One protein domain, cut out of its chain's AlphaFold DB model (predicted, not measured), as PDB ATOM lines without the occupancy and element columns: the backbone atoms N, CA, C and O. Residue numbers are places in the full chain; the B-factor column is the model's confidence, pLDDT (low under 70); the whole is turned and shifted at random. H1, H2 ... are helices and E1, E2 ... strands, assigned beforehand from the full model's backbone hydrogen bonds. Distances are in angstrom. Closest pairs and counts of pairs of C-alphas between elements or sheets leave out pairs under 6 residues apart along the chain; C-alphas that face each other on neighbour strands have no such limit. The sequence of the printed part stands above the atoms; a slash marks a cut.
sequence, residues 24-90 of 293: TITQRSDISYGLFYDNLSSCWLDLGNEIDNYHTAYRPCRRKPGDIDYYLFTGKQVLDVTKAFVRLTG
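AT A GLANCE: This is residues 24 to 90 of the 293 residues of the protein "Alpha-glucosidase" of Klebsiella pneumoniae (UniProt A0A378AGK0). A three-stranded sheet, E1 E2 E5, is covered on one face by helix H1, while a separate hairpin, E3 and E4, lies on the side away from H1, its strands joined by a long loop. The printed part has 67 residues, in the order E1 E2 E3 E4 E5 H1; both sheets are antiparallel and the class is mixed. It is loose, radius of gyration of the C-alphas 13.6 A, and flat, spanning 34 by 31 by 14 A.

IN THESE COORDINATES: E1, residues 24 to 27, begins at C-alpha (46.173, 21.123, -36.564). E2 is residues 32 to 36, 13.6 A; E3 42 to 45; E4 61 to 64; E5 71 to 75, 13.4 A. H1, residues 78 to 89, 16.4 A, ends at C-alpha (59.710, 23.214, -33.243).

HOW THE PARTS SIT: Within hydrogen-bond range are N 26 and O 33 across the hairpin E1 and E2, 2.8 A apart, N 34 and O 73 across the antiparallel neighbours E2 and E5, 2.8 A apart, and N 44 and O 62 across the hairpin E3 and E4, 2.8 A apart. H1 is on the first sheet, height 8.3 A, two layers, helix over sheet; the C-alphas of Gly 75 and Val 81 are the closest of E5 and H1, 5.6 A. Every O i to N i+4 pair in H1 is within hydrogen-bond range. E3 and H1 are apart.

THE WHOLE: The farthest C-alphas, Asn 53 and Gly 90, are 40.9 A apart. The link E3 to E4 is long. The printed part has no cut, and no printed residue is under 70 in pLDDT.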
ATOM      1  N   THR A  24      47.542  20.598 -36.645       95.19
ATOM      2  CA  THR A  24      46.173  21.123 -36.564       95.19
ATOM      3  C   THR A  24      45.956  21.797 -35.219       95.19
ATOM      4  O   THR A  24      46.488  21.343 -34.208       95.19
ATOM      5  N   ILE A  25      45.149  22.859 -35.196       96.69
ATOM      6  CA  ILE A  25      44.675  23.503 -33.966       96.69
ATOM      7  C   ILE A  25      43.150  23.475 -33.976       96.69
ATOM      8  O   ILE A  25      42.520  23.773 -34.988       96.69
ATOM      9  N   THR A  26      42.552  23.121 -32.843       95.44
ATOM     10  CA  THR A  26      41.109  23.183 -32.619       95.44
ATOM     11  C   THR A  26      40.820  24.055 -31.412       95.44
ATOM     12  O   THR A  26      41.412  23.882 -30.347       95.44
ATOM     13  N   GLN A  27      39.874  24.972 -31.581       96.50
ATOM     14  CA  GLN A  27      39.350  25.804 -30.511       96.50
ATOM     15  C   GLN A  27      37.930  25.357 -30.172       96.50
ATOM     16  O   GLN A  27      37.071  25.256 -31.047       96.50
ATOM     17  N   ARG A  28      37.690  25.109 -28.887       94.62
ATOM     18  CA  ARG A  28      36.368  24.948 -28.283       94.62
ATOM     19  C   ARG A  28      36.148  26.075 -27.271       94.62
ATOM     20  O   ARG A  28      37.066  26.825 -26.946       94.62
ATOM     21  N   SER A  29      34.919  26.198 -26.780       95.00
ATOM     22  CA  SER A  29      34.522  27.203 -25.783       95.00
ATOM     23  C   SER A  29      35.280  27.095 -24.455       95.00
ATOM     24  O   SER A  29      35.419  28.084 -23.744       95.00
ATOM     25  N   ASP A  30      35.731  25.893 -24.109       96.12
ATOM     26  CA  ASP A  30      36.317  25.526 -22.820       96.12
ATOM     27  C   ASP A  30      37.807  25.168 -22.910       96.12
ATOM     28  O   ASP A  30      38.523  25.239 -21.910       96.12
ATOM     29  N   ILE A  31      38.284  24.789 -24.098       97.50
ATOM     30  CA  ILE A  31      39.655  24.329 -24.320       97.50
ATOM     31  C   ILE A  31      40.111  24.590 -25.755       97.50
ATOM     32  O   ILE A  31      39.341  24.504 -26.708       97.50
ATOM     33  N   SER A  32      41.401  24.849 -25.922       98.31
ATOM     34  CA  SER A  32      42.093  24.762 -27.205       98.31
ATOM     35  C   SER A  32      43.089  23.609 -27.165       98.31
ATOM     36  O   SER A  32      43.760  23.393 -26.154       98.31
ATOM     37  N   TYR A  33      43.206  22.870 -28.261       97.62
ATOM     38  CA  TYR A  33      44.207  21.817 -28.383       97.62
ATOM     39  C   TYR A  33      44.813  21.781 -29.781       97.62
ATOM     40  O   TYR A  33      44.183  22.196 -30.753       97.62
ATOM     41  N   GLY A  34      46.045  21.294 -29.875       97.38
ATOM     42  CA  GLY A  34      46.747  21.106 -31.136       97.38
ATOM     43  C   GLY A  34      47.338  19.710 -31.246       97.38
ATOM     44  O   GLY A  34      47.810  19.163 -30.254       97.38
ATOM     45  N   LEU A  35      47.312  19.146 -32.449       96.19
ATOM     46  CA  LEU A  35      47.922  17.858 -32.775       96.19
ATOM     47  C   LEU A  35      49.009  18.099 -33.813       96.19
ATOM     48  O   LEU A  35      48.693  18.491 -34.939       96.19
ATOM     49  N   PHE A  36      50.266  17.897 -33.422       95.62
ATOM     50  CA  PHE A  36      51.404  17.892 -34.339       95.62
ATOM     51  C   PHE A  36      51.824  16.459 -34.589       95.62
ATOM     52  O   PHE A  36      52.106  15.714 -33.659       95.62
ATOM     53  N   TYR A  37      51.856  16.086 -35.849       92.94
ATOM     54  CA  TYR A  37      52.215  14.760 -36.283       92.94
ATOM     55  C   TYR A  37      53.671  14.754 -36.739       92.94
ATOM     56  O   TYR A  37      53.957  15.178 -37.854       92.94
ATOM     57  N   ASP A  38      54.578  14.283 -35.889       92.38
ATOM     58  CA  ASP A  38      56.023  14.376 -36.120       92.38
ATOM     59  C   ASP A  38      56.507  13.289 -37.083       92.38
ATOM     60  O   ASP A  38      57.072  12.262 -36.719       92.38
ATOM     61  N   ASN A  39      56.144  13.460 -38.350       88.50
ATOM     62  CA  ASN A  39      56.472  12.530 -39.411       88.50
ATOM     63  C   ASN A  39      56.515  13.280 -40.747       88.50
ATOM     64  O   ASN A  39      55.581  13.995 -41.112       88.50
ATOM     65  N   LEU A  40      57.600  13.071 -41.487       90.00
ATOM     66  CA  LEU A  40      57.901  13.735 -42.755       90.00
ATOM     67  C   LEU A  40      57.350  12.983 -43.977       90.00
ATOM     68  O   LEU A  40      57.494  13.430 -45.107       90.00
ATOM     69  N   SER A  41      56.705  11.836 -43.802       88.12
ATOM     70  CA  SER A  41      56.073  11.123 -44.909       88.12
ATOM     71  C   SER A  41      54.844  11.863 -45.442       88.12
ATOM     72  O   SER A  41      54.202  12.674 -44.761       88.12
ATOM     73  N   SER A  42      54.494  11.558 -46.692       89.06
ATOM     74  CA  SER A  42      53.269  12.072 -47.304       89.06
ATOM     75  C   SER A  42      52.055  11.650 -46.478       89.06
ATOM     76  O   SER A  42      51.920  10.488 -46.074       89.06
ATOM     77  N   CYS A  43      51.161  12.600 -46.223       89.44
ATOM     78  CA  CYS A  43      49.988  12.352 -45.400       89.44
ATOM     79  C   CYS A  43      48.738  13.052 -45.922       89.44
ATOM     80  O   CYS A  43      48.805  14.048 -46.636       89.44
ATOM     81  N   TRP A  44      47.582  12.531 -45.536       90.62
ATOM     82  CA  TRP A  44      46.266  13.079 -45.829       90.62
ATOM     83  C   TRP A  44      45.601  13.404 -44.502       90.62
ATOM     84  O   TRP A  44      45.541  12.553 -43.613       90.62
ATOM     85  N   LEU A  45      45.153  14.649 -44.368       90.25
ATOM     86  CA  LEU A  45      44.353  15.109 -43.246       90.25
ATOM     87  C   LEU A  45      42.976  15.436 -43.790       90.25
ATOM     88  O   LEU A  45      42.827  16.388 -44.551       90.25
ATOM     89  N   ASP A  46      41.992  14.643 -43.398       90.19
ATOM     90  CA  ASP A  46      40.601  14.964 -43.663       90.19
ATOM     91  C   ASP A  46      40.058  15.766 -42.470       90.19
ATOM     92  O   ASP A  46      40.169  15.356 -41.310       90.19
ATOM     93  N   LEU A  47      39.537  16.959 -42.764       89.50
ATOM     94  CA  LEU A  47      39.053  17.920 -41.774       89.50
ATOM     95  C   LEU A  47      37.519  17.958 -41.682       89.50
ATOM     96  O   LEU A  47      36.965  18.968 -41.246       89.50
ATOM     97  N   GLY A  48      36.847  16.859 -42.036       88.38
ATOM     98  CA  GLY A  48      35.393  16.693 -41.954       88.38
ATOM     99  C   GLY A  48      34.696  16.476 -43.303       88.38
ATOM    100  O   GLY A  48      33.497  16.724 -43.394       88.38
ATOM    101  N   ASN A  49      35.428  16.051 -44.336       88.38
ATOM    102  CA  ASN A  49      34.866  15.663 -45.631       88.38
ATOM    103  C   ASN A  49      34.315  14.230 -45.602       88.38
ATOM    104  O   ASN A  49      33.322  13.941 -46.270       88.38
ATOM    105  N   GLU A  50      34.939  13.334 -44.835       90.56
ATOM    106  CA  GLU A  50      34.441  11.976 -44.619       90.56
ATOM    107  C   GLU A  50      33.221  11.997 -43.674       90.56
ATOM    108  O   GLU A  50      33.297  12.487 -42.545       90.56
ATOM    109  N   ILE A  51      32.085  11.466 -44.141       90.81
ATOM    110  CA  ILE A  51      30.843  11.329 -43.367       90.81
ATOM    111  C   ILE A  51      30.519   9.842 -43.246       90.81
ATOM    112  O   ILE A  51      30.424   9.143 -44.253       90.81
ATOM    113  N   ASP A  52      30.288   9.382 -42.021       91.81
ATOM    114  CA  ASP A  52      29.892   8.009 -41.731       91.81
ATOM    115  C   ASP A  52      28.636   8.001 -40.854       91.81
ATOM    116  O   ASP A  52      28.566   8.680 -39.833       91.81
ATOM    117  N   ASN A  53      27.634   7.218 -41.251       94.06
ATOM    118  CA  ASN A  53      26.378   7.080 -40.521       94.06
ATOM    119  C   ASN A  53      26.560   6.418 -39.143       94.06
ATOM    120  O   ASN A  53      25.745   6.632 -38.246       94.06
ATOM    121  N   TYR A  54      27.598   5.598 -38.971       95.00
ATOM    122  CA  TYR A  54      27.821   4.834 -37.740       95.00
ATOM    123  C   TYR A  54      28.786   5.504 -36.754       95.00
ATOM    124  O   TYR A  54      28.871   5.066 -35.606       95.00
ATOM    125  N   HIS A  55      29.484   6.569 -37.159       90.00
ATOM    126  CA  HIS A  55      30.477   7.256 -36.333       90.00
ATOM    127  C   HIS A  55      30.156   8.750 -36.205       90.00
ATOM    128  O   HIS A  55      29.700   9.402 -37.139       90.00
ATOM    129  N   THR A  56      30.414   9.328 -35.031       89.81
ATOM    130  CA  THR A  56      30.339  10.787 -34.836       89.81
ATOM    131  C   THR A  56      31.427  11.492 -35.637       89.81
ATOM    132  O   THR A  56      32.479  10.897 -35.827       89.81
ATOM    133  N   ALA A  57      31.244  12.772 -35.984       87.69
ATOM    134  CA  ALA A  57      32.236  13.573 -36.711       87.69
ATOM    135  C   ALA A  57      33.682  13.359 -36.213       87.69
ATOM    136  O   ALA A  57      33.988  13.567 -35.036       87.69
ATOM    137  N   TYR A  58      34.564  12.954 -37.127       88.25
ATOM    138  CA  TYR A  58      35.964  12.629 -36.861       88.25
ATOM    139  C   TYR A  58      36.878  13.257 -37.916       88.25
ATOM    140  O   TYR A  58      36.422  13.800 -38.919       88.25
ATOM    141  N   ARG A  59      38.189  13.226 -37.657       89.12
ATOM    142  CA  ARG A  59      39.225  13.731 -38.566       89.12
ATOM    143  C   ARG A  59      40.325  12.682 -38.711       89.12
ATOM    144  O   ARG A  59      41.157  12.569 -37.807       89.12
ATOM    145  N   PRO A  60      40.325  11.871 -39.778       89.38
ATOM    146  CA  PRO A  60      41.362  10.873 -39.973       89.38
ATOM    147  C   PRO A  60      42.657  11.511 -40.501       89.38
ATOM    148  O   PRO A  60      42.654  12.363 -41.391       89.38
ATOM    149  N   CYS A  61      43.787  11.037 -39.974       87.50
ATOM    150  CA  CYS A  61      45.111  11.264 -40.542       87.50
ATOM    151  C   CYS A  61      45.612   9.946 -41.133       87.50
ATOM    152  O   CYS A  61      45.794   8.971 -40.405       87.50
ATOM    153  N   ARG A  62      45.841   9.908 -42.448       89.19
ATOM    154  CA  ARG A  62      46.397   8.740 -43.147       89.19
ATOM    155  C   ARG A  62      47.812   9.064 -43.608       89.19
ATOM    156  O   ARG A  62      48.061  10.174 -44.069       89.19
ATOM    157  N   ARG A  63      48.740   8.111 -43.506       83.44
ATOM    158  CA  ARG A  63      50.144   8.287 -43.919       83.44
ATOM    159  C   ARG A  63      50.666   7.066 -44.639       83.44
ATOM    160  O   ARG A  63      50.206   5.955 -44.384       83.44
ATOM    161  N   LYS A  64      51.652   7.292 -45.501       76.31
ATOM    162  CA  LYS A  64      52.498   6.247 -46.074       76.31
ATOM    163  C   LYS A  64      53.884   6.842 -46.329       76.31
ATOM    164  O   LYS A  64      53.929   7.855 -47.031       76.31
ATOM    165  N   PRO A  65      54.997   6.217 -45.901       81.56
ATOM    166  CA  PRO A  65      55.218   5.184 -44.859       81.56
ATOM    167  C   PRO A  65      55.444   5.783 -43.436       81.56
ATOM    168  O   PRO A  65      55.082   6.928 -43.188       81.56
ATOM    169  N   GLY A  66      56.038   5.014 -42.507       79.12
ATOM    170  CA  GLY A  66      56.570   5.495 -41.218       79.12
ATOM    171  C   GLY A  66      55.714   5.190 -39.982       79.12
ATOM    172  O   GLY A  66      54.576   4.736 -40.097       79.12
ATOM    173  N   ASP A  67      56.282   5.464 -38.806       84.62
ATOM    174  CA  ASP A  67      55.636   5.243 -37.508       84.62
ATOM    175  C   ASP A  67      54.641   6.363 -37.156       84.62
ATOM    176  O   ASP A  67      54.652   7.468 -37.720       84.62
ATOM    177  N   ILE A  68      53.760   6.072 -36.196       87.69
ATOM    178  CA  ILE A  68      52.865   7.066 -35.605       87.69
ATOM    179  C   ILE A  68      53.600   7.737 -34.444       87.69
ATOM    180  O   ILE A  68      53.621   7.212 -33.335       87.69
ATOM    181  N   ASP A  69      54.142   8.921 -34.710       92.06
ATOM    182  CA  ASP A  69      54.621   9.857 -33.694       92.06
ATOM    183  C   ASP A  69      53.776  11.139 -33.745       92.06
ATOM    184  O   ASP A  69      53.432  11.641 -34.830       92.06
ATOM    185  N   TYR A  70      53.338  11.614 -32.577       93.75
ATOM    186  CA  TYR A  70      52.551  12.835 -32.453       93.75
ATOM    187  C   TYR A  70      52.589  13.450 -31.056       93.75
ATOM    188  O   TYR A  70      52.633  12.773 -30.032       93.75
ATOM    189  N   TYR A  71      52.445  14.770 -31.036       97.19
ATOM    190  CA  TYR A  71      52.385  15.596 -29.844       97.19
ATOM    191  C   TYR A  71      50.985  16.199 -29.711       97.19
ATOM    192  O   TYR A  71      50.452  16.783 -30.661       97.19
ATOM    193  N   LEU A  72      50.399  16.077 -28.517       97.44
ATOM    194  CA  LEU A  72      49.165  16.761 -28.136       97.44
ATOM    195  C   LEU A  72      49.504  17.963 -27.253       97.44
ATOM    196  O   LEU A  72      50.079  17.821 -26.176       97.44
ATOM    197  N   PHE A  73      49.085  19.143 -27.688       98.25
ATOM    198  CA  PHE A  73      49.196  20.383 -26.929       98.25
ATOM    199  C   PHE A  73      47.813  20.792 -26.441       98.25
ATOM    200  O   PHE A  73      46.856  20.733 -27.209       98.25
ATOM    201  N   THR A  74      47.694  21.251 -25.200       97.94
ATOM    202  CA  THR A  74      46.433  21.754 -24.640       97.94
ATOM    203  C   THR A  74      46.645  23.113 -23.984       97.94
ATOM    204  O   THR A  74      47.730  23.434 -23.502       97.94
ATOM    205  N   GLY A  75      45.604  23.940 -23.986       97.69
ATOM    206  CA  GLY A  75      45.634  25.268 -23.392       97.69
ATOM    207  C   GLY A  75      44.242  25.872 -23.286       97.69
ATOM    208  O   GLY A  75      43.295  25.382 -23.901       97.69
ATOM    209  N   LYS A  76      44.092  26.946 -22.505       97.56
ATOM    210  CA  LYS A  76      42.800  27.652 -22.421       97.56
ATOM    211  C   LYS A  76      42.518  28.412 -23.714       97.56
ATOM    212  O   LYS A  76      41.369  28.539 -24.116       97.56
ATOM    213  N   GLN A  77      43.572  28.905 -24.359       97.81
ATOM    214  CA  GLN A  77      43.501  29.690 -25.584       97.81
ATOM    215  C   GLN A  77      44.403  29.095 -26.665       97.81
ATOM    216  O   GLN A  77      45.414  28.454 -26.369       97.81
ATOM    217  N   VAL A  78      44.097  29.392 -27.930       97.94
ATOM    218  CA  VAL A  78      44.953  29.052 -29.081       97.94
ATOM    219  C   VAL A  78      46.386  29.555 -28.875       97.94
ATOM    220  O   VAL A  78      47.331  28.843 -29.194       97.94
ATOM    221  N   LEU A  79      46.561  30.723 -28.248       97.69
ATOM    222  CA  LEU A  79      47.875  31.282 -27.920       97.69
ATOM    223  C   LEU A  79      48.747  30.334 -27.079       97.69
ATOM    224  O   LEU A  79      49.956  30.259 -27.298       97.69
ATOM    225  N   ASP A  80      48.156  29.623 -26.118       98.00
ATOM    226  CA  ASP A  80      48.886  28.696 -25.247       98.00
ATOM    227  C   ASP A  80      49.389  27.489 -26.053       98.00
ATOM    228  O   ASP A  80      50.552  27.097 -25.942       98.00
ATOM    229  N   VAL A  81      48.529  26.966 -26.936       98.44
ATOM    230  CA  VAL A  81      48.847  25.883 -27.877       98.44
ATOM    231  C   VAL A  81      49.961  26.311 -28.834       98.44
ATOM    232  O   VAL A  81      50.951  25.597 -28.981       98.44
ATOM    233  N   THR A  82      49.855  27.501 -29.435       97.56
ATOM    234  CA  THR A  82      50.881  28.043 -30.337       97.56
ATOM    235  C   THR A  82      52.225  28.193 -29.628       97.56
ATOM    236  O   THR A  82      53.244  27.784 -30.179       97.56
ATOM    237  N   LYS A  83      52.250  28.721 -28.395       97.75
ATOM    238  CA  LYS A  83      53.483  28.850 -27.597       97.75
ATOM    239  C   LYS A  83      54.138  27.500 -27.316       97.75
ATOM    240  O   LYS A  83      55.363  27.405 -27.371       97.75
ATOM    241  N   ALA A  84      53.344  26.478 -26.997       97.69
ATOM    242  CA  ALA A  84      53.854  25.137 -26.746       97.69
ATOM    243  C   ALA A  84      54.430  24.503 -28.024       97.69
ATOM    244  O   ALA A  84      55.535  23.964 -27.984       97.69
ATOM    245  N   PHE A  85      53.740  24.658 -29.158       97.94
ATOM    246  CA  PHE A  85      54.197  24.168 -30.457       97.94
ATOM    247  C   PHE A  85      55.537  24.793 -30.873       97.94
ATOM    248  O   PHE A  85      56.512  24.074 -31.073       97.94
ATOM    249  N   VAL A  86      55.652  26.128 -30.880       97.00
ATOM    250  CA  VAL A  86      56.908  26.806 -31.275       97.00
ATOM    251  C   VAL A  86      58.042  26.628 -30.260       97.00
ATOM    252  O   VAL A  86      59.204  26.879 -30.571       97.00
ATOM    253  N   ARG A  87      57.743  26.204 -29.024       97.00
ATOM    254  CA  ARG A  87      58.778  25.791 -28.064       97.00
ATOM    255  C   ARG A  87      59.401  24.450 -28.455       97.00
ATOM    256  O   ARG A  87      60.587  24.272 -28.199       97.00
ATOM    257  N   LEU A  88      58.619  23.545 -29.046       96.94
ATOM    258  CA  LEU A  88      59.101  22.264 -29.560       96.94
ATOM    259  C   LEU A  88      59.834  22.442 -30.897       96.94
ATOM    260  O   LEU A  88      60.942  21.945 -31.052       96.94
ATOM    261  N   THR A  89      59.237  23.169 -31.845       95.06
ATOM    262  CA  THR A  89      59.710  23.214 -33.243       95.06
ATOM    263  C   THR A  89      60.614  24.400 -33.574       95.06
ATOM    264  O   THR A  89      61.111  24.502 -34.691       95.06
ATOM    265  N   GLY A  90      60.814  25.321 -32.630       94.94
ATOM    266  CA  GLY A  90      61.567  26.554 -32.841       94.94
ATOM    267  C   GLY A  90      60.680  27.768 -33.124       94.94
ATOM    268  O   GLY A  90      59.550  27.672 -33.609       94.94
TER     269      GLY A  90